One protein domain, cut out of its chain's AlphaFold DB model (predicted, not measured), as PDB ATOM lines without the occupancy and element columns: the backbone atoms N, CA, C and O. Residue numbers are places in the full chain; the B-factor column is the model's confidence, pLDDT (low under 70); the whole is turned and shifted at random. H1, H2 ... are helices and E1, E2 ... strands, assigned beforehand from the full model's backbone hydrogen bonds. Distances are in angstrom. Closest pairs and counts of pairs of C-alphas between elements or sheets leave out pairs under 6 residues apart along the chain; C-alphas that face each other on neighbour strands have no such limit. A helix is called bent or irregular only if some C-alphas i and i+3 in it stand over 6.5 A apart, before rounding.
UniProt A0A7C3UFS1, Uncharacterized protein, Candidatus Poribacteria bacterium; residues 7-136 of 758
ATOM      1  N   MET A   7      -8.320 -52.781 -21.718       36.12
ATOM      2  CA  MET A   7      -8.354 -53.736 -22.830       36.12
ATOM      3  C   MET A   7      -9.174 -54.950 -22.404       36.12
ATOM      4  O   MET A   7      -9.048 -55.421 -21.273       36.12
ATOM      5  N   VAL A   8     -10.004 -55.454 -23.310       44.47
ATOM      6  CA  VAL A   8     -10.775 -56.682 -23.116       44.47
ATOM      7  C   VAL A   8     -10.482 -57.598 -24.294       44.47
ATOM      8  O   VAL A   8     -10.807 -57.245 -25.426       44.47
ATOM      9  N   ASP A   9      -9.898 -58.767 -24.033       35.81
ATOM     10  CA  ASP A   9      -9.839 -59.846 -25.020       35.81
ATOM     11  C   ASP A   9     -11.217 -60.519 -25.116       35.81
ATOM     12  O   ASP A   9     -11.727 -61.017 -24.104       35.81
ATOM     13  N   PRO A  10     -11.860 -60.560 -26.295       43.16
ATOM     14  CA  PRO A  10     -13.078 -61.332 -26.466       43.16
ATOM     15  C   PRO A  10     -12.738 -62.824 -26.655       43.16
ATOM     16  O   PRO A  10     -11.923 -63.158 -27.518       43.16
ATOM     17  N   PRO A  11     -13.383 -63.757 -25.928       42.50
ATOM     18  CA  PRO A  11     -13.345 -65.163 -26.303       42.50
ATOM     19  C   PRO A  11     -14.125 -65.369 -27.610       42.50
ATOM     20  O   PRO A  11     -15.197 -64.795 -27.812       42.50
ATOM     21  N   ALA A  12     -13.578 -66.196 -28.498       44.25
ATOM     22  CA  ALA A  12     -14.142 -66.477 -29.811       44.25
ATOM     23  C   ALA A  12     -15.523 -67.172 -29.740       44.25
ATOM     24  O   ALA A  12     -15.712 -68.123 -28.985       44.25
ATOM     25  N   ASN A  13     -16.425 -66.724 -30.626       45.22
ATOM     26  CA  ASN A  13     -17.732 -67.284 -31.020       45.22
ATOM     27  C   ASN A  13     -18.932 -67.123 -30.059       45.22
ATOM     28  O   ASN A  13     -19.274 -68.064 -29.350       45.22
ATOM     29  N   VAL A  14     -19.688 -66.011 -30.162       38.72
ATOM     30  CA  VAL A  14     -21.105 -65.933 -29.723       38.72
ATOM     31  C   VAL A  14     -21.929 -64.958 -30.591       38.72
ATOM     32  O   VAL A  14     -21.498 -63.842 -30.869       38.72
ATOM     33  N   PHE A  15     -23.158 -65.355 -30.952       48.88
ATOM     34  CA  PHE A  15     -24.231 -64.546 -31.564       48.88
ATOM     35  C   PHE A  15     -24.880 -63.561 -30.561       48.88
ATOM     36  O   PHE A  15     -26.099 -63.532 -30.393       48.88
ATOM     37  N   GLY A  16     -24.074 -62.776 -29.843       56.41
ATOM     38  CA  GLY A  16     -24.545 -61.837 -28.822       56.41
ATOM     39  C   GLY A  16     -23.514 -60.753 -28.523       56.41
ATOM     40  O   GLY A  16     -22.313 -61.000 -28.559       56.41
ATOM     41  N   ILE A  17     -23.977 -59.535 -28.238       61.19
ATOM     42  CA  ILE A  17     -23.100 -58.406 -27.903       61.19
ATOM     43  C   ILE A  17     -22.772 -58.464 -26.409       61.19
ATOM     44  O   ILE A  17     -23.674 -58.389 -25.567       61.19
ATOM     45  N   ILE A  18     -21.482 -58.551 -26.084       68.31
ATOM     46  CA  ILE A  18     -20.961 -58.212 -24.760       68.31
ATOM     47  C   ILE A  18     -20.551 -56.736 -24.763       68.31
ATOM     48  O   ILE A  18     -19.871 -56.261 -25.669       68.31
ATOM     49  N   GLY A  19     -21.015 -55.987 -23.773       75.69
ATOM     50  CA  GLY A  19     -20.628 -54.599 -23.556       75.69
ATOM     51  C   GLY A  19     -20.409 -54.333 -22.077       75.69
ATOM     52  O   GLY A  19     -20.723 -55.168 -21.231       75.69
ATOM     53  N   TYR A  20     -19.902 -53.148 -21.764       85.19
ATOM     54  CA  TYR A  20     -19.649 -52.743 -20.386       85.19
ATOM     55  C   TYR A  20     -20.440 -51.483 -20.075       85.19
ATOM     56  O   TYR A  20     -20.439 -50.544 -20.866       85.19
ATOM     57  N   ASP A  21     -21.123 -51.449 -18.938       89.94
ATOM     58  CA  ASP A  21     -21.562 -50.178 -18.366       89.94
ATOM     59  C   ASP A  21     -20.436 -49.656 -17.469       89.94
ATOM     60  O   ASP A  21     -19.871 -50.424 -16.691       89.94
ATOM     61  N   ILE A  22     -20.130 -48.362 -17.562       92.38
ATOM     62  CA  ILE A  22     -19.188 -47.660 -16.683       92.38
ATOM     63  C   ILE A  22     -19.909 -46.564 -15.892       92.38
ATOM     64  O   ILE A  22     -20.801 -45.885 -16.416       92.38
ATOM     65  N   GLN A  23     -19.482 -46.373 -14.646       94.81
ATOM     66  CA  GLN A  23     -19.815 -45.210 -13.826       94.81
ATOM     67  C   GLN A  23     -18.564 -44.578 -13.222       94.81
ATOM     68  O   GLN A  23     -17.559 -45.259 -13.013       94.81
ATOM     69  N   ILE A  24     -18.667 -43.284 -12.923       95.50
ATOM     70  CA  ILE A  24     -17.651 -42.487 -12.234       95.50
ATOM     71  C   ILE A  24     -18.243 -41.859 -10.967       95.50
ATOM     72  O   ILE A  24     -19.428 -41.523 -10.927       95.50
ATOM     73  N   SER A  25     -17.428 -41.686  -9.936       94.62
ATOM     74  CA  SER A  25     -17.785 -41.023  -8.684       94.62
ATOM     75  C   SER A  25     -16.582 -40.263  -8.114       94.62
ATOM     76  O   SER A  25     -15.441 -40.617  -8.402       94.62
ATOM     77  N   LYS A  26     -16.834 -39.234  -7.300       92.75
ATOM     78  CA  LYS A  26     -15.819 -38.556  -6.472       92.75
ATOM     79  C   LYS A  26     -15.819 -39.037  -5.015       92.75
ATOM     80  O   LYS A  26     -14.822 -38.886  -4.327       92.75
ATOM     81  N   ASP A  27     -16.914 -39.637  -4.549       91.88
ATOM     82  CA  ASP A  27     -17.162 -39.940  -3.129       91.88
ATOM     83  C   ASP A  27     -17.497 -41.420  -2.858       91.88
ATOM     84  O   ASP A  27     -17.712 -41.805  -1.714       91.88
ATOM     85  N   GLN A  28     -17.546 -42.257  -3.902       93.12
ATOM     86  CA  GLN A  28     -17.973 -43.669  -3.887       93.12
ATOM     87  C   GLN A  28     -19.444 -43.910  -3.506       93.12
ATOM     88  O   GLN A  28     -19.900 -45.058  -3.514       93.12
ATOM     89  N   VAL A  29     -20.211 -42.852  -3.247       90.69
ATOM     90  CA  VAL A  29     -21.631 -42.916  -2.872       90.69
ATOM     91  C   VAL A  29     -22.497 -42.517  -4.061       90.69
ATOM     92  O   VAL A  29     -23.389 -43.262  -4.468       90.69
ATOM     93  N   ASN A  30     -22.187 -41.378  -4.677       94.06
ATOM     94  CA  ASN A  30     -22.910 -40.823  -5.809       94.06
ATOM     95  C   ASN A  30     -22.217 -41.216  -7.115       94.06
ATOM     96  O   ASN A  30     -21.111 -40.765  -7.417       94.06
ATOM     97  N   TRP A  31     -22.878 -42.074  -7.893       95.62
ATOM     98  CA  TRP A  31     -22.348 -42.627  -9.139       95.62
ATOM     99  C   TRP A  31     -23.023 -42.000 -10.345       95.62
ATOM    100  O   TRP A  31     -24.247 -41.932 -10.398       95.62
ATOM    101  N   TYR A  32     -22.232 -41.591 -11.327       95.56
ATOM    102  CA  TYR A  32     -22.701 -40.861 -12.496       95.56
ATOM    103  C   TYR A  32     -22.217 -41.503 -13.786       95.56
ATOM    104  O   TYR A  32     -21.242 -42.265 -13.817       95.56
ATOM    105  N   LYS A  33     -22.861 -41.121 -14.885       93.62
ATOM    106  CA  LYS A  33     -22.376 -41.421 -16.223       93.62
ATOM    107  C   LYS A  33     -21.109 -40.584 -16.491       93.62
ATOM    108  O   LYS A  33     -21.147 -39.363 -16.343       93.62
ATOM    109  N   PRO A  34     -19.985 -41.200 -16.901       92.50
ATOM    110  CA  PRO A  34     -18.756 -40.448 -17.128       92.50
ATOM    111  C   PRO A  34     -18.862 -39.502 -18.335       92.50
ATOM    112  O   PRO A  34     -19.499 -39.836 -19.350       92.50
ATOM    113  N   ALA A  35     -18.271 -38.311 -18.212       88.62
ATOM    114  CA  ALA A  35     -18.273 -37.288 -19.253       88.62
ATOM    115  C   ALA A  35     -17.407 -37.689 -20.456       88.62
ATOM    116  O   ALA A  35     -16.318 -38.235 -20.312       88.62
ATOM    117  N   LEU A  36     -17.883 -37.402 -21.668       83.44
ATOM    118  CA  LEU A  36     -17.108 -37.603 -22.893       83.44
ATOM    119  C   LEU A  36     -17.126 -36.307 -23.701       83.44
ATOM    120  O   LEU A  36     -18.205 -35.774 -23.961       83.44
ATOM    121  N   GLY A  37     -15.942 -35.820 -24.077       77.00
ATOM    122  CA  GLY A  37     -15.778 -34.619 -24.901       77.00
ATOM    123  C   GLY A  37     -16.028 -33.285 -24.192       77.00
ATOM    124  O   GLY A  37     -16.076 -32.267 -24.872       77.00
ATOM    125  N   LEU A  38     -16.196 -33.264 -22.862       81.00
ATOM    126  CA  LEU A  38     -16.243 -32.008 -22.103       81.00
ATOM    127  C   LEU A  38     -14.835 -31.503 -21.801       81.00
ATOM    128  O   LEU A  38     -13.929 -32.297 -21.543       81.00
ATOM    129  N   ASP A  39     -14.678 -30.180 -21.803       78.69
ATOM    130  CA  ASP A  39     -13.436 -29.541 -21.390       78.69
ATOM    131  C   ASP A  39     -13.251 -29.695 -19.877       78.69
ATOM    132  O   ASP A  39     -13.984 -29.121 -19.071       78.69
ATOM    133  N   VAL A  40     -12.256 -30.485 -19.494       78.81
ATOM    134  CA  VAL A  40     -11.931 -30.769 -18.095       78.81
ATOM    135  C   VAL A  40     -11.393 -29.565 -17.336       78.81
ATOM    136  O   VAL A  40     -11.319 -29.642 -16.118       78.81
ATOM    137  N   TYR A  41     -11.015 -28.479 -18.014       74.62
ATOM    138  CA  TYR A  41     -10.533 -27.250 -17.374       74.62
ATOM    139  C   TYR A  41     -11.633 -26.194 -17.196       74.62
ATOM    140  O   TYR A  41     -11.396 -25.168 -16.567       74.62
ATOM    141  N   ALA A  42     -12.820 -26.416 -17.771       75.50
ATOM    142  CA  ALA A  42     -13.917 -25.452 -17.710       75.50
ATOM    143  C   ALA A  42     -14.758 -25.577 -16.429       75.50
ATOM    144  O   ALA A  42     -15.411 -24.618 -16.023       75.50
ATOM    145  N   SER A  43     -14.794 -26.759 -15.808       83.00
ATOM    146  CA  SER A  43     -15.526 -26.987 -14.561       83.00
ATOM    147  C   SER A  43     -15.064 -28.266 -13.872       83.00
ATOM    148  O   SER A  43     -14.856 -29.295 -14.517       83.00
ATOM    149  N   GLU A  44     -15.027 -28.237 -12.541       84.25
ATOM    150  CA  GLU A  44     -14.820 -29.429 -11.713       84.25
ATOM    151  C   GLU A  44     -15.925 -30.471 -11.870       84.25
ATOM    152  O   GLU A  44     -15.687 -31.647 -11.609       84.25
ATOM    153  N   GLU A  45     -17.107 -30.068 -12.341       89.00
ATOM    154  CA  GLU A  45     -18.240 -30.962 -12.578       89.00
ATOM    155  C   GLU A  45     -18.121 -31.716 -13.911       89.00
ATOM    156  O   GLU A  45     -18.801 -32.723 -14.115       89.00
ATOM    157  N   ASN A  46     -17.193 -31.325 -14.795       91.19
ATOM    158  CA  ASN A  46     -17.018 -31.938 -16.117       91.19
ATOM    159  C   ASN A  46     -16.378 -33.342 -16.082       91.19
ATOM    160  O   ASN A  46     -16.036 -33.894 -17.125       91.19
ATOM    161  N   PHE A  47     -16.254 -33.969 -14.905       91.62
ATOM    162  CA  PHE A  47     -15.985 -35.406 -14.790       91.62
ATOM    163  C   PHE A  47     -17.221 -36.261 -15.111       91.62
ATOM    164  O   PHE A  47     -17.085 -37.415 -15.539       91.62
ATOM    165  N   LYS A  48     -18.428 -35.705 -14.928       92.62
ATOM    166  CA  LYS A  48     -19.712 -36.402 -15.069       92.62
ATOM    167  C   LYS A  48     -20.626 -35.753 -16.110       92.62
ATOM    168  O   LYS A  48     -20.486 -34.589 -16.466       92.62
ATOM    169  N   GLN A  49     -21.580 -36.536 -16.598       88.81
ATOM    170  CA  GLN A  49     -22.720 -36.103 -17.406       88.81
ATOM    171  C   GLN A  49     -23.974 -36.829 -16.905       88.81
ATOM    172  O   GLN A  49     -23.881 -37.978 -16.492       88.81
ATOM    173  N   GLY A  50     -25.144 -36.197 -16.993       84.62
ATOM    174  CA  GLY A  50     -26.412 -36.823 -16.596       84.62
ATOM    175  C   GLY A  50     -26.619 -36.926 -15.081       84.62
ATOM    176  O   GLY A  50     -25.868 -36.351 -14.291       84.62
ATOM    177  N   ASN A  51     -27.674 -37.636 -14.678       91.06
ATOM    178  CA  ASN A  51     -28.106 -37.726 -13.281       91.06
ATOM    179  C   ASN A  51     -27.403 -38.846 -12.495       91.06
ATOM    180  O   ASN A  51     -26.761 -39.739 -13.058       91.06
ATOM    181  N   ILE A  52     -27.556 -38.815 -11.165       92.00
ATOM    182  CA  ILE A  52     -27.105 -39.894 -10.275       92.00
ATOM    183  C   ILE A  52     -27.754 -41.212 -10.704       92.00
ATOM    184  O   ILE A  52     -28.947 -41.282 -10.988       92.00
ATOM    185  N   GLY A  53     -26.959 -42.272 -10.721       85.81
ATOM    186  CA  GLY A  53     -27.383 -43.610 -11.089       85.81
ATOM    187  C   GLY A  53     -27.296 -43.888 -12.583       85.81
ATOM    188  O   GLY A  53     -27.383 -45.056 -12.937       85.81
ATOM    189  N   GLU A  54     -27.059 -42.893 -13.445       90.69
ATOM    190  CA  GLU A  54     -26.840 -43.112 -14.879       90.69
ATOM    191  C   GLU A  54     -25.465 -43.735 -15.164       90.69
ATOM    192  O   GLU A  54     -24.535 -43.652 -14.363       90.69
ATOM    193  N   TRP A  55     -25.325 -44.379 -16.323       90.69
ATOM    194  CA  TRP A  55     -24.105 -45.065 -16.754       90.69
ATOM    195  C   TRP A  55     -23.827 -44.820 -18.239       90.69
ATOM    196  O   TRP A  55     -24.705 -44.402 -19.001       90.69
ATOM    197  N   ARG A  56     -22.596 -45.099 -18.678       89.00
ATOM    198  CA  ARG A  56     -22.240 -45.103 -20.105       89.00
ATOM    199  C   ARG A  56     -22.006 -46.530 -20.579       89.00
ATOM    200  O   ARG A  56     -21.226 -47.253 -19.974       89.00
ATOM    201  N   ARG A  57     -22.649 -46.914 -21.684       87.69
ATOM    202  CA  ARG A  57     -22.342 -48.160 -22.393       87.69
ATOM    203  C   ARG A  57     -21.067 -47.965 -23.212       87.69
ATOM    204  O   ARG A  57     -21.017 -47.077 -24.062       87.69
ATOM    205  N   ILE A  58     -20.063 -48.791 -22.961       84.31
ATOM    206  CA  ILE A  58     -18.838 -48.904 -23.747       84.31
ATOM    207  C   ILE A  58     -18.955 -50.176 -24.588       84.31
ATOM    208  O   ILE A  58     -19.139 -51.277 -24.065       84.31
ATOM    209  N   SER A  59     -18.872 -49.997 -25.902       72.06
ATOM    210  CA  SER A  59     -18.906 -51.074 -26.905       72.06
ATOM    211  C   SER A  59     -17.687 -51.026 -27.829       72.06
ATOM    212  O   SER A  59     -17.681 -51.655 -28.880       72.06
ATOM    213  N   VAL A  60     -16.674 -50.248 -27.446       72.38
ATOM    214  CA  VAL A  60     -15.414 -50.088 -28.171       72.38
ATOM    215  C   VAL A  60     -14.292 -50.827 -27.433       72.38
ATOM    216  O   VAL A  60     -14.355 -50.913 -26.204       72.38
ATOM    217  N   PRO A  61     -13.262 -51.328 -28.142       66.94
ATOM    218  CA  PRO A  61     -12.164 -52.090 -27.536       66.94
ATOM    219  C   PRO A  61     -11.361 -51.321 -26.482       66.94
ATOM    220  O   PRO A  61     -10.703 -51.930 -25.646       66.94
ATOM    221  N   GLN A  62     -11.402 -49.988 -26.536       72.94
ATOM    222  CA  GLN A  62     -10.707 -49.109 -25.611       72.94
ATOM    223  C   GLN A  62     -11.539 -47.849 -25.364       72.94
ATOM    224  O   GLN A  62     -12.096 -47.264 -26.293       72.94
ATOM    225  N   TRP A  63     -11.598 -47.415 -24.109       79.94
ATOM    226  CA  TRP A  63     -12.239 -46.169 -23.704       79.94
ATOM    227  C   TRP A  63     -11.294 -45.354 -22.829       79.94
ATOM    228  O   TRP A  63     -10.630 -45.911 -21.956       79.94
ATOM    229  N   THR A  64     -11.246 -44.046 -23.067       79.81
ATOM    230  CA  THR A  64     -10.422 -43.094 -22.322       79.81
ATOM    231  C   THR A  64     -11.249 -41.861 -21.970       79.81
ATOM    232  O   THR A  64     -12.118 -41.428 -22.732       79.81
ATOM    233  N   GLN A  65     -10.980 -41.283 -20.800       84.12
ATOM    234  CA  GLN A  65     -11.545 -40.008 -20.375       84.12
ATOM    235  C   GLN A  65     -10.492 -39.214 -19.603       84.12
ATOM    236  O   GLN A  65      -9.771 -39.760 -18.768       84.12
ATOM    237  N   SER A  66     -10.452 -37.909 -19.858       83.75
ATOM    238  CA  SER A  66      -9.777 -36.944 -18.998       83.75
ATOM    239  C   SER A  66     -10.714 -36.522 -17.866       83.75
ATOM    240  O   SER A  66     -11.910 -36.326 -18.085       83.75
ATOM    241  N   VAL A  67     -10.175 -36.361 -16.660       87.94
ATOM    242  CA  VAL A  67     -10.932 -35.926 -15.481       87.94
ATOM    243  C   VAL A  67     -10.347 -34.622 -14.916       87.94
ATOM    244  O   VAL A  67      -9.127 -34.451 -14.963       87.94
ATOM    245  N   PRO A  68     -11.194 -33.702 -14.420       87.12
ATOM    246  CA  PRO A  68     -10.772 -32.434 -13.833       87.12
ATOM    247  C   PRO A  68      -9.945 -32.620 -12.552       87.12
ATOM    248  O   PRO A  68     -10.126 -33.590 -11.824       87.12
ATOM    249  N   LEU A  69      -9.078 -31.662 -12.228       85.00
ATOM    250  CA  LEU A  69      -8.540 -31.497 -10.868       85.00
ATOM    251  C   LEU A  69      -9.534 -30.705 -10.002       85.00
ATOM    252  O   LEU A  69     -10.386 -30.013 -10.553       85.00
ATOM    253  N   GLU A  70      -9.441 -30.806  -8.680       82.56
ATOM    254  CA  GLU A  70     -10.132 -29.943  -7.710       82.56
ATOM    255  C   GLU A  70      -9.388 -28.623  -7.546       82.56
ATOM    256  O   GLU A  70      -8.178 -28.559  -7.754       82.56
ATOM    257  N   ASN A  71     -10.104 -27.580  -7.137       77.06
ATOM    258  CA  ASN A  71      -9.614 -26.213  -6.993       77.06
ATOM    259  C   ASN A  71      -9.035 -25.632  -8.293       77.06
ATOM    260  O   ASN A  71      -7.986 -24.985  -8.290       77.06
ATOM    261  N   GLN A  72      -9.726 -25.834  -9.421       66.25
ATOM    262  CA  GLN A  72      -9.229 -25.386 -10.736       66.25
ATOM    263  C   GLN A  72      -9.010 -23.874 -10.822       66.25
ATOM    264  O   GLN A  72      -8.075 -23.424 -11.479       66.25
ATOM    265  N   ALA A  73      -9.840 -23.093 -10.134       61.16
ATOM    266  CA  ALA A  73      -9.765 -21.635 -10.145       61.16
ATOM    267  C   ALA A  73      -8.618 -21.061  -9.290       61.16
ATOM    268  O   ALA A  73      -8.365 -19.864  -9.320       61.16
ATOM    269  N   THR A  74      -7.929 -21.867  -8.477       65.50
ATOM    270  CA  THR A  74      -6.916 -21.349  -7.543       65.50
ATOM    271  C   THR A  74      -5.596 -22.095  -7.671       65.50
ATOM    272  O   THR A  74      -4.642 -21.589  -8.282       65.50
ATOM    273  N   ASP A  75      -5.537 -23.294  -7.104       70.62
ATOM    274  CA  ASP A  75      -4.370 -24.163  -7.120       70.62
ATOM    275  C   ASP A  75      -4.813 -25.621  -7.305       70.62
ATOM    276  O   ASP A  75      -5.252 -26.248  -6.332       70.62
ATOM    277  N   PRO A  76      -4.740 -26.149  -8.543       73.06
ATOM    278  CA  PRO A  76      -5.242 -27.474  -8.865       73.06
ATOM    279  C   PRO A  76      -4.632 -28.559  -7.973       73.06
ATOM    280  O   PRO A  76      -3.430 -28.826  -8.018       73.06
ATOM    281  N   GLN A  77      -5.473 -29.221  -7.184       79.00
ATOM    282  CA  GLN A  77      -5.070 -30.293  -6.281       79.00
ATOM    283  C   GLN A  77      -5.250 -31.654  -6.941       79.00
ATOM    284  O   GLN A  77      -6.110 -31.848  -7.800       79.00
ATOM    285  N   ALA A  78      -4.436 -32.624  -6.522       84.25
ATOM    286  CA  ALA A  78      -4.632 -33.999  -6.949       84.25
ATOM    287  C   ALA A  78      -6.007 -34.504  -6.483       84.25
ATOM    288  O   ALA A  78      -6.341 -34.411  -5.304       84.25
ATOM    289  N   THR A  79      -6.788 -35.069  -7.398       88.56
ATOM    290  CA  THR A  79      -8.171 -35.479  -7.134       88.56
ATOM    291  C   THR A  79      -8.355 -36.942  -7.453       88.56
ATOM    292  O   THR A  79      -7.993 -37.408  -8.534       88.56
ATOM    293  N   THR A  80      -8.941 -37.679  -6.517       93.06
ATOM    294  CA  THR A  80      -9.242 -39.095  -6.721       93.06
ATOM    295  C   THR A  80     -10.644 -39.249  -7.291       93.06
ATOM    296  O   THR A  80     -11.618 -38.782  -6.708       93.06
ATOM    297  N   TYR A  81     -10.743 -39.946  -8.416       94.00
ATOM    298  CA  TYR A  81     -11.994 -40.403  -9.002       94.00
ATOM    299  C   TYR A  81     -12.099 -41.910  -8.871       94.00
ATOM    300  O   TYR A  81     -11.109 -42.634  -8.893       94.00
ATOM    301  N   TYR A  82     -13.323 -42.389  -8.778       94.75
ATOM    302  CA  TYR A  82     -13.632 -43.789  -8.594       94.75
ATOM    303  C   TYR A  82     -14.424 -44.277  -9.790       94.75
ATOM    304  O   TYR A  82     -15.458 -43.705 -10.127       94.75
ATOM    305  N   PHE A  83     -13.949 -45.343 -10.420       94.00
ATOM    306  CA  PHE A  83     -14.632 -45.992 -11.528       94.00
ATOM    307  C   PHE A  83     -15.142 -47.363 -11.112       94.00
ATOM    308  O   PHE A  83     -14.521 -48.058 -10.309       94.00
ATOM    309  N   ARG A  84     -16.264 -47.776 -11.690       92.19
ATOM    310  CA  ARG A  84     -16.735 -49.160 -11.609       92.19
ATOM    311  C   ARG A  84     -17.368 -49.577 -12.921       92.19
ATOM    312  O   ARG A  84     -17.934 -48.750 -13.640       92.19
ATOM    313  N   PHE A  85     -17.282 -50.867 -13.203       90.00
ATOM    314  CA  PHE A  85     -17.707 -51.458 -14.462       90.00
ATOM    315  C   PHE A  85     -18.646 -52.622 -14.195       90.00
ATOM    316  O   PHE A  85     -18.504 -53.313 -13.193       90.00
ATOM    317  N   ARG A  86     -19.591 -52.889 -15.086       85.50
ATOM    318  CA  ARG A  86     -20.331 -54.158 -15.077       85.50
ATOM    319  C   ARG A  86     -20.475 -54.684 -16.485       85.50
ATOM    320  O   ARG A  86     -20.605 -53.911 -17.432       85.50
ATOM    321  N   ILE A  87     -20.483 -56.002 -16.600       82.12
ATOM    322  CA  ILE A  87     -20.710 -56.685 -17.868       82.12
ATOM    323  C   ILE A  87     -22.199 -56.617 -18.193       82.12
ATOM    324  O   ILE A  87     -23.048 -56.862 -17.331       82.12
ATOM    325  N   VAL A  88     -22.514 -56.310 -19.444       79.44
ATOM    326  CA  VAL A  88     -23.870 -56.351 -19.972       79.44
ATOM    327  C   VAL A  88     -23.897 -57.218 -21.214       79.44
ATOM    328  O   VAL A  88     -23.133 -56.997 -22.152       79.44
ATOM    329  N   THR A  89     -24.802 -58.185 -21.227       72.25
ATOM    330  CA  THR A  89     -24.970 -59.112 -22.341       72.25
ATOM    331  C   THR A  89     -26.317 -58.904 -23.015       72.25
ATOM    332  O   THR A  89     -27.323 -58.576 -22.371       72.25
ATOM    333  N   ASP A  90     -26.342 -59.095 -24.332       66.31
ATOM    334  CA  ASP A  90     -27.583 -59.222 -25.092       66.31
ATOM    335  C   ASP A  90     -28.250 -60.560 -24.760       66.31
ATOM    336  O   ASP A  90     -28.074 -61.570 -25.437       66.31
ATOM    337  N   ARG A  91     -28.995 -60.585 -23.656       61.53
ATOM    338  CA  ARG A  91     -29.952 -61.653 -23.378       61.53
ATOM    339  C   ARG A  91     -31.346 -61.065 -23.507       61.53
ATOM    340  O   ARG A  91     -31.822 -60.398 -22.590       61.53
ATOM    341  N   ILE A  92     -31.980 -61.309 -24.650       54.53
ATOM    342  CA  ILE A  92     -33.398 -61.017 -24.866       54.53
ATOM    343  C   ILE A  92     -34.192 -61.936 -23.926       54.53
ATOM    344  O   ILE A  92     -34.127 -63.154 -24.063       54.53
ATOM    345  N   PHE A  93     -34.851 -61.337 -22.928       54.03
ATOM    346  CA  PHE A  93     -35.885 -61.894 -22.041       54.03
ATOM    347  C   PHE A  93     -35.990 -63.433 -21.972       54.03
ATOM    348  O   PHE A  93     -36.950 -64.025 -22.457       54.03
ATOM    349  N   ALA A  94     -35.046 -64.086 -21.290       49.72
ATOM    350  CA  ALA A  94     -35.295 -65.413 -20.726       49.72
ATOM    351  C   ALA A  94     -35.873 -65.225 -19.315       49.72
ATOM    352  O   ALA A  94     -35.274 -64.521 -18.500       49.72
ATOM    353  N   SER A  95     -37.038 -65.813 -19.032       50.03
ATOM    354  CA  SER A  95     -37.684 -65.751 -17.716       50.03
ATOM    355  C   SER A  95     -36.722 -66.205 -16.611       50.03
ATOM    356  O   SER A  95     -36.191 -67.313 -16.680       50.03
ATOM    357  N   GLY A  96     -36.521 -65.361 -15.597       57.34
ATOM    358  CA  GLY A  96     -35.602 -65.621 -14.486       57.34
ATOM    359  C   GLY A  96     -34.266 -64.903 -14.658       57.34
ATOM    360  O   GLY A  96     -33.277 -65.485 -15.106       57.34
ATOM    361  N   THR A  97     -34.224 -63.626 -14.273       57.62
ATOM    362  CA  THR A  97     -32.963 -62.903 -14.071       57.62
ATOM    363  C   THR A  97     -32.174 -63.623 -12.969       57.62
ATOM    364  O   THR A  97     -32.711 -63.779 -11.872       57.62
ATOM    365  N   PRO A  98     -30.938 -64.097 -13.219       61.81
ATOM    366  CA  PRO A  98     -30.123 -64.711 -12.174       61.81
ATOM    367  C   PRO A  98     -29.949 -63.754 -10.987       61.81
ATOM    368  O   PRO A  98     -29.841 -62.541 -11.180       61.81
ATOM    369  N   SER A  99     -29.924 -64.286  -9.762       57.41
ATOM    370  CA  SER A  99     -29.756 -63.471  -8.551       57.41
ATOM    371  C   SER A  99     -28.505 -62.585  -8.663       57.41
ATOM    372  O   SER A  99     -27.432 -63.069  -9.020       57.41
ATOM    373  N   GLY A 100     -28.660 -61.280  -8.418       61.31
ATOM    374  CA  GLY A 100     -27.592 -60.279  -8.556       61.31
ATOM    375  C   GLY A 100     -27.492 -59.583  -9.923       61.31
ATOM    376  O   GLY A 100     -26.651 -58.700 -10.077       61.31
ATOM    377  N   TYR A 101     -28.346 -59.925 -10.895       65.56
ATOM    378  CA  TYR A 101     -28.410 -59.259 -12.202       65.56
ATOM    379  C   TYR A 101     -29.608 -58.300 -12.287       65.56
ATOM    380  O   TYR A 101     -30.649 -58.518 -11.668       65.56
ATOM    381  N   SER A 102     -29.470 -57.227 -13.066       67.69
ATOM    382  CA  SER A 102     -30.495 -56.183 -13.236       67.69
ATOM    383  C   SER A 102     -30.806 -55.922 -14.711       67.69
ATOM    384  O   SER A 102     -29.967 -56.144 -15.587       67.69
ATOM    385  N   ASN A 103     -32.025 -55.455 -14.998       66.75
ATOM    386  CA  ASN A 103     -32.402 -55.002 -16.337       66.75
ATOM    387  C   ASN A 103     -31.747 -53.637 -16.619       66.75
ATOM    388  O   ASN A 103     -31.945 -52.686 -15.868       66.75
ATOM    389  N   SER A 104     -30.967 -53.547 -17.698       64.19
ATOM    390  CA  SER A 104     -30.294 -52.329 -18.163       64.19
ATOM    391  C   SER A 104     -30.685 -52.078 -19.621       64.19
ATOM    392  O   SER A 104     -30.020 -52.555 -20.542       64.19
ATOM    393  N   VAL A 105     -31.793 -51.352 -19.826       66.62
ATOM    394  CA  VAL A 105     -32.322 -50.949 -21.148       66.62
ATOM    395  C   VAL A 105     -32.567 -52.150 -22.080       66.62
ATOM    396  O   VAL A 105     -32.071 -52.202 -23.202       66.62
ATOM    397  N   GLY A 106     -33.301 -53.160 -21.599       64.62
ATOM    398  CA  GLY A 106     -33.650 -54.349 -22.393       64.62
ATOM    399  C   GLY A 106     -32.532 -55.390 -22.507       64.62
ATOM    400  O   GLY A 106     -32.672 -56.349 -23.260       64.62
ATOM    401  N   LYS A 107     -31.439 -55.219 -21.750       70.75
ATOM    402  CA  LYS A 107     -30.302 -56.147 -21.663       70.75
ATOM    403  C   LYS A 107     -30.083 -56.622 -20.227       70.75
ATOM    404  O   LYS A 107     -30.549 -55.992 -19.276       70.75
ATOM    405  N   THR A 108     -29.346 -57.720 -20.062       74.00
ATOM    406  CA  THR A 108     -29.039 -58.288 -18.739       74.00
ATOM    407  C   THR A 108     -27.686 -57.775 -18.257       74.00
ATOM    408  O   THR A 108     -26.664 -58.049 -18.886       74.00
ATOM    409  N   ALA A 109     -27.669 -57.017 -17.159       78.19
ATOM    410  CA  ALA A 109     -26.453 -56.460 -16.570       78.19
ATOM    411  C   ALA A 109     -26.064 -57.196 -15.283       78.19
ATOM    412  O   ALA A 109     -26.909 -57.401 -14.410       78.19
ATOM    413  N   GLY A 110     -24.792 -57.578 -15.173       77.69
ATOM    414  CA  GLY A 110     -24.216 -58.187 -13.973       77.69
ATOM    415  C   GLY A 110     -24.009 -57.208 -12.817       77.69
ATOM    416  O   GLY A 110     -24.305 -56.015 -12.950       77.69
ATOM    417  N   PRO A 111     -23.493 -57.699 -11.677       83.69
ATOM    418  CA  PRO A 111     -23.108 -56.837 -10.570       83.69
ATOM    419  C   PRO A 111     -21.988 -55.876 -10.992       83.69
ATOM    420  O   PRO A 111     -21.208 -56.160 -11.905       83.69
ATOM    421  N   TRP A 112     -21.911 -54.730 -10.315       88.75
ATOM    422  CA  TRP A 112     -20.780 -53.817 -10.461       88.75
ATOM    423  C   TRP A 112     -19.494 -54.461  -9.938       88.75
ATOM    424  O   TRP A 112     -19.509 -55.183  -8.942       88.75
ATOM    425  N   SER A 113     -18.385 -54.176 -10.612       88.69
ATOM    426  CA  SER A 113     -17.041 -54.533 -10.182       88.69
ATOM    427  C   SER A 113     -16.708 -53.874  -8.848       88.69
ATOM    428  O   SER A 113     -17.353 -52.907  -8.424       88.69
ATOM    429  N   SER A 114     -15.622 -54.335  -8.229       90.56
ATOM    430  CA  SER A 114     -14.934 -53.531  -7.224       90.56
ATOM    431  C   SER A 114     -14.595 -52.144  -7.784       90.56
ATOM    432  O   SER A 114     -14.420 -51.953  -8.995       90.56
ATOM    433  N   VAL A 115     -14.554 -51.165  -6.883       92.31
ATOM    434  CA  VAL A 115     -14.219 -49.780  -7.209       92.31
ATOM    435  C   VAL A 115     -12.742 -49.678  -7.582       92.31
ATOM    436  O   VAL A 115     -11.879 -50.222  -6.896       92.31
ATOM    437  N   ILE A 116     -12.459 -48.944  -8.654       92.06
ATOM    438  CA  ILE A 116     -11.117 -48.683  -9.168       92.06
ATOM    439  C   ILE A 116     -10.793 -47.200  -8.933       92.06
ATOM    440  O   ILE A 116     -11.393 -46.347  -9.595       92.06
ATOM    441  N   PRO A 117      -9.884 -46.862  -8.001       90.69
ATOM    442  CA  PRO A 117      -9.459 -45.485  -7.785       90.69
ATOM    443  C   PRO A 117      -8.484 -45.030  -8.878       90.69
ATOM    444  O   PRO A 117      -7.548 -45.739  -9.243       90.69
ATOM    445  N   VAL A 118      -8.683 -43.814  -9.370       88.25
ATOM    446  CA  VAL A 118      -7.844 -43.133 -10.358       88.25
ATOM    447  C   VAL A 118      -7.518 -41.749  -9.818       88.25
ATOM    448  O   VAL A 118      -8.408 -40.926  -9.630       88.25
ATOM    449  N   ILE A 119      -6.235 -41.483  -9.576       88.88
ATOM    450  CA  ILE A 119      -5.773 -40.189  -9.065       88.88
ATOM    451  C   ILE A 119      -5.377 -39.311 -10.251       88.88
ATOM    452  O   ILE A 119      -4.412 -39.602 -10.963       88.88
ATOM    453  N   ALA A 120      -6.123 -38.231 -10.455       84.62
ATOM    454  CA  ALA A 120      -5.736 -37.140 -11.329       84.62
ATOM    455  C   ALA A 120      -4.702 -36.286 -10.592       84.62
ATOM    456  O   ALA A 120      -5.000 -35.750  -9.531       84.62
ATOM    457  N   THR A 121      -3.485 -36.175 -11.121       80.38
ATOM    458  CA  THR A 121      -2.434 -35.328 -10.543       80.38
ATOM    459  C   THR A 121      -2.075 -34.194 -11.502       80.38
ATOM    460  O   THR A 121      -2.051 -34.419 -12.716       80.38
ATOM    461  N   PRO A 122      -1.761 -32.986 -11.000       68.00
ATOM    462  CA  PRO A 122      -1.159 -31.949 -11.828       68.00
ATOM    463  C   PRO A 122       0.205 -32.451 -12.314       68.00
ATOM    464  O   PRO A 122       1.075 -32.797 -11.515       68.00
ATOM    465  N   THR A 123       0.380 -32.570 -13.632       60.50
ATOM    466  CA  THR A 123       1.599 -33.164 -14.217       60.50
ATOM    467  C   THR A 123       2.575 -32.132 -14.761       60.50
ATOM    468  O   THR A 123       3.698 -32.485 -15.114       60.50
ATOM    469  N   SER A 124       2.170 -30.864 -14.842       55.47
ATOM    470  CA  SER A 124       3.003 -29.792 -15.375       55.47
ATOM    471  C   SER A 124       2.521 -28.414 -14.921       55.47
ATOM    472  O   SER A 124       1.338 -28.222 -14.642       55.47
ATOM    473  N   ALA A 125       3.414 -27.420 -14.946       48.53
ATOM    474  CA  ALA A 125       3.045 -26.011 -14.777       48.53
ATOM    475  C   ALA A 125       1.999 -25.542 -15.815       48.53
ATOM    476  O   ALA A 125       1.241 -24.608 -15.567       48.53
ATOM    477  N   TYR A 126       1.912 -26.225 -16.963       48.94
ATOM    478  CA  TYR A 126       0.913 -25.979 -18.002       48.94
ATOM    479  C   TYR A 126      -0.523 -26.290 -17.536       48.94
ATOM    480  O   TYR A 126      -1.447 -25.556 -17.889       48.94
ATOM    481  N   ASP A 127      -0.712 -27.318 -16.697       51.34
ATOM    482  CA  ASP A 127      -2.023 -27.679 -16.128       51.34
ATOM    483  C   ASP A 127      -2.536 -26.596 -15.155       51.34
ATOM    484  O   ASP A 127      -3.732 -26.316 -15.110       51.34
ATOM    485  N   VAL A 128      -1.620 -25.918 -14.450       53.62
ATOM    486  CA  VAL A 128      -1.914 -24.803 -13.529       53.62
ATOM    487  C   VAL A 128      -2.287 -23.520 -14.287       53.62
ATOM    488  O   VAL A 128      -3.172 -22.776 -13.869       53.62
ATOM    489  N   ILE A 129      -1.651 -23.260 -15.435       50.41
ATOM    490  CA  ILE A 129      -1.876 -22.041 -16.233       50.41
ATOM    491  C   ILE A 129      -3.193 -22.101 -17.026       50.41
ATOM    492  O   ILE A 129      -3.866 -21.079 -17.158       50.41
ATOM    493  N   LYS A 130      -3.589 -23.270 -17.553       50.66
ATOM    494  CA  LYS A 130      -4.861 -23.412 -18.292       50.66
ATOM    495  C   LYS A 130      -6.091 -23.264 -17.402       50.66
ATOM    496  O   LYS A 130      -7.047 -22.624 -17.825       50.66
ATOM    497  N   ALA A 131      -6.048 -23.801 -16.184       48.06
ATOM    498  CA  ALA A 131      -7.141 -23.673 -15.224       48.06
ATOM    499  C   ALA A 131      -7.394 -22.193 -14.845       48.06
ATOM    500  O   ALA A 131      -8.534 -21.741 -14.814       48.06
ATOM    501  N   ARG A 132      -6.322 -21.390 -14.747       48.72
ATOM    502  CA  ARG A 132      -6.364 -19.928 -14.523       48.72
ATOM    503  C   ARG A 132      -6.735 -19.082 -15.750       48.72
ATOM    504  O   ARG A 132      -6.868 -17.870 -15.647       48.72
ATOM    505  N   LYS A 133      -6.884 -19.675 -16.942       50.62
ATOM    506  CA  LYS A 133      -7.466 -18.979 -18.108       50.62
ATOM    507  C   LYS A 133      -8.997 -18.982 -18.071       50.62
ATOM    508  O   LYS A 133      -9.601 -18.127 -18.709       50.62
ATOM    509  N   ALA A 134      -9.610 -19.931 -17.360       46.06
ATOM    510  CA  ALA A 134     -11.061 -20.095 -17.320       46.06
ATOM    511  C   ALA A 134     -11.760 -19.097 -16.375       46.06
ATOM    512  O   ALA A 134     -12.919 -18.768 -16.608       46.06
ATOM    513  N   ASP A 135     -11.062 -18.579 -15.357       46.88
ATOM    514  CA  ASP A 135     -11.597 -17.596 -14.395       46.88
ATOM    515  C   ASP A 135     -11.422 -16.123 -14.829       46.88
ATOM    516  O   ASP A 135     -11.956 -15.214 -14.193       46.88
ATOM    517  N   GLY A 136     -10.706 -15.877 -15.932       49.47
ATOM    518  CA  GLY A 136     -10.491 -14.548 -16.508       49.47
ATOM    519  C   GLY A 136      -9.467 -13.664 -15.782       49.47
ATOM    520  O   GLY A 136      -9.226 -12.542 -16.231       49.47
TER     521      GLY A 136
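AT A GLANCE: This is residues 7 to 136 of the 758 residues of an uncharacterized protein of Candidatus Poribacteria bacterium (UniProt A0A7C3UFS1). Little of this part is regular: a long, strongly twisted sheet runs along E3, with E1 on one side, E5 and E6 on the other, and H2 at one far end. The 130 printed residues hold E1 H1 E2 E3 E4 E5 E6 H2, mixed in class, 47 residues in named elements; the branched sheet is antiparallel. It is loose, radius of gyration of the C-alphas 17.6 A, spanning 57 by 29 by 22 A.

HOW THE PARTS SIT: Look for these pairs within hydrogen-bond range: N 21 and O 86, 2.9 A, between E1, residues 18 to 25, and E3, 79 to 89; N 22 and O 56, 2.9 A, to E2, 56 to 58; N 89 and O 108, 3.0 A, to E5, 107 to 109; N 81 and O 118, 2.8 A, to E6, 116 to 120. E4, 102 to 104, forms a hairpin with E5: N 102 and O 109, 2.9 A. H1, 44 to 47, only just irregular with C-alphas 44 and 47 6.8 A apart, and H2, 125 to 134, are not on the sheet. H2 has 3 of 6 O i to N i+4 pairs within range; H1 is too short for one.

IN THESE COORDINATES: Find C-alpha 18 at (-20.961, -58.212, -24.760), where E1 begins its 23.7 A; E3 spans 32.7 A. H2 ends at C-alpha 134, (-11.061, -20.095, -17.320).

THE WHOLE: The farthest C-alphas, Ser 95 and Gly 136, are 58.0 A apart. The printed part has no cut; E1 to H1, E2 to E3 and E3 to E4 are long links. Confidence is under 70 in 48 residues, among them 90 to 106.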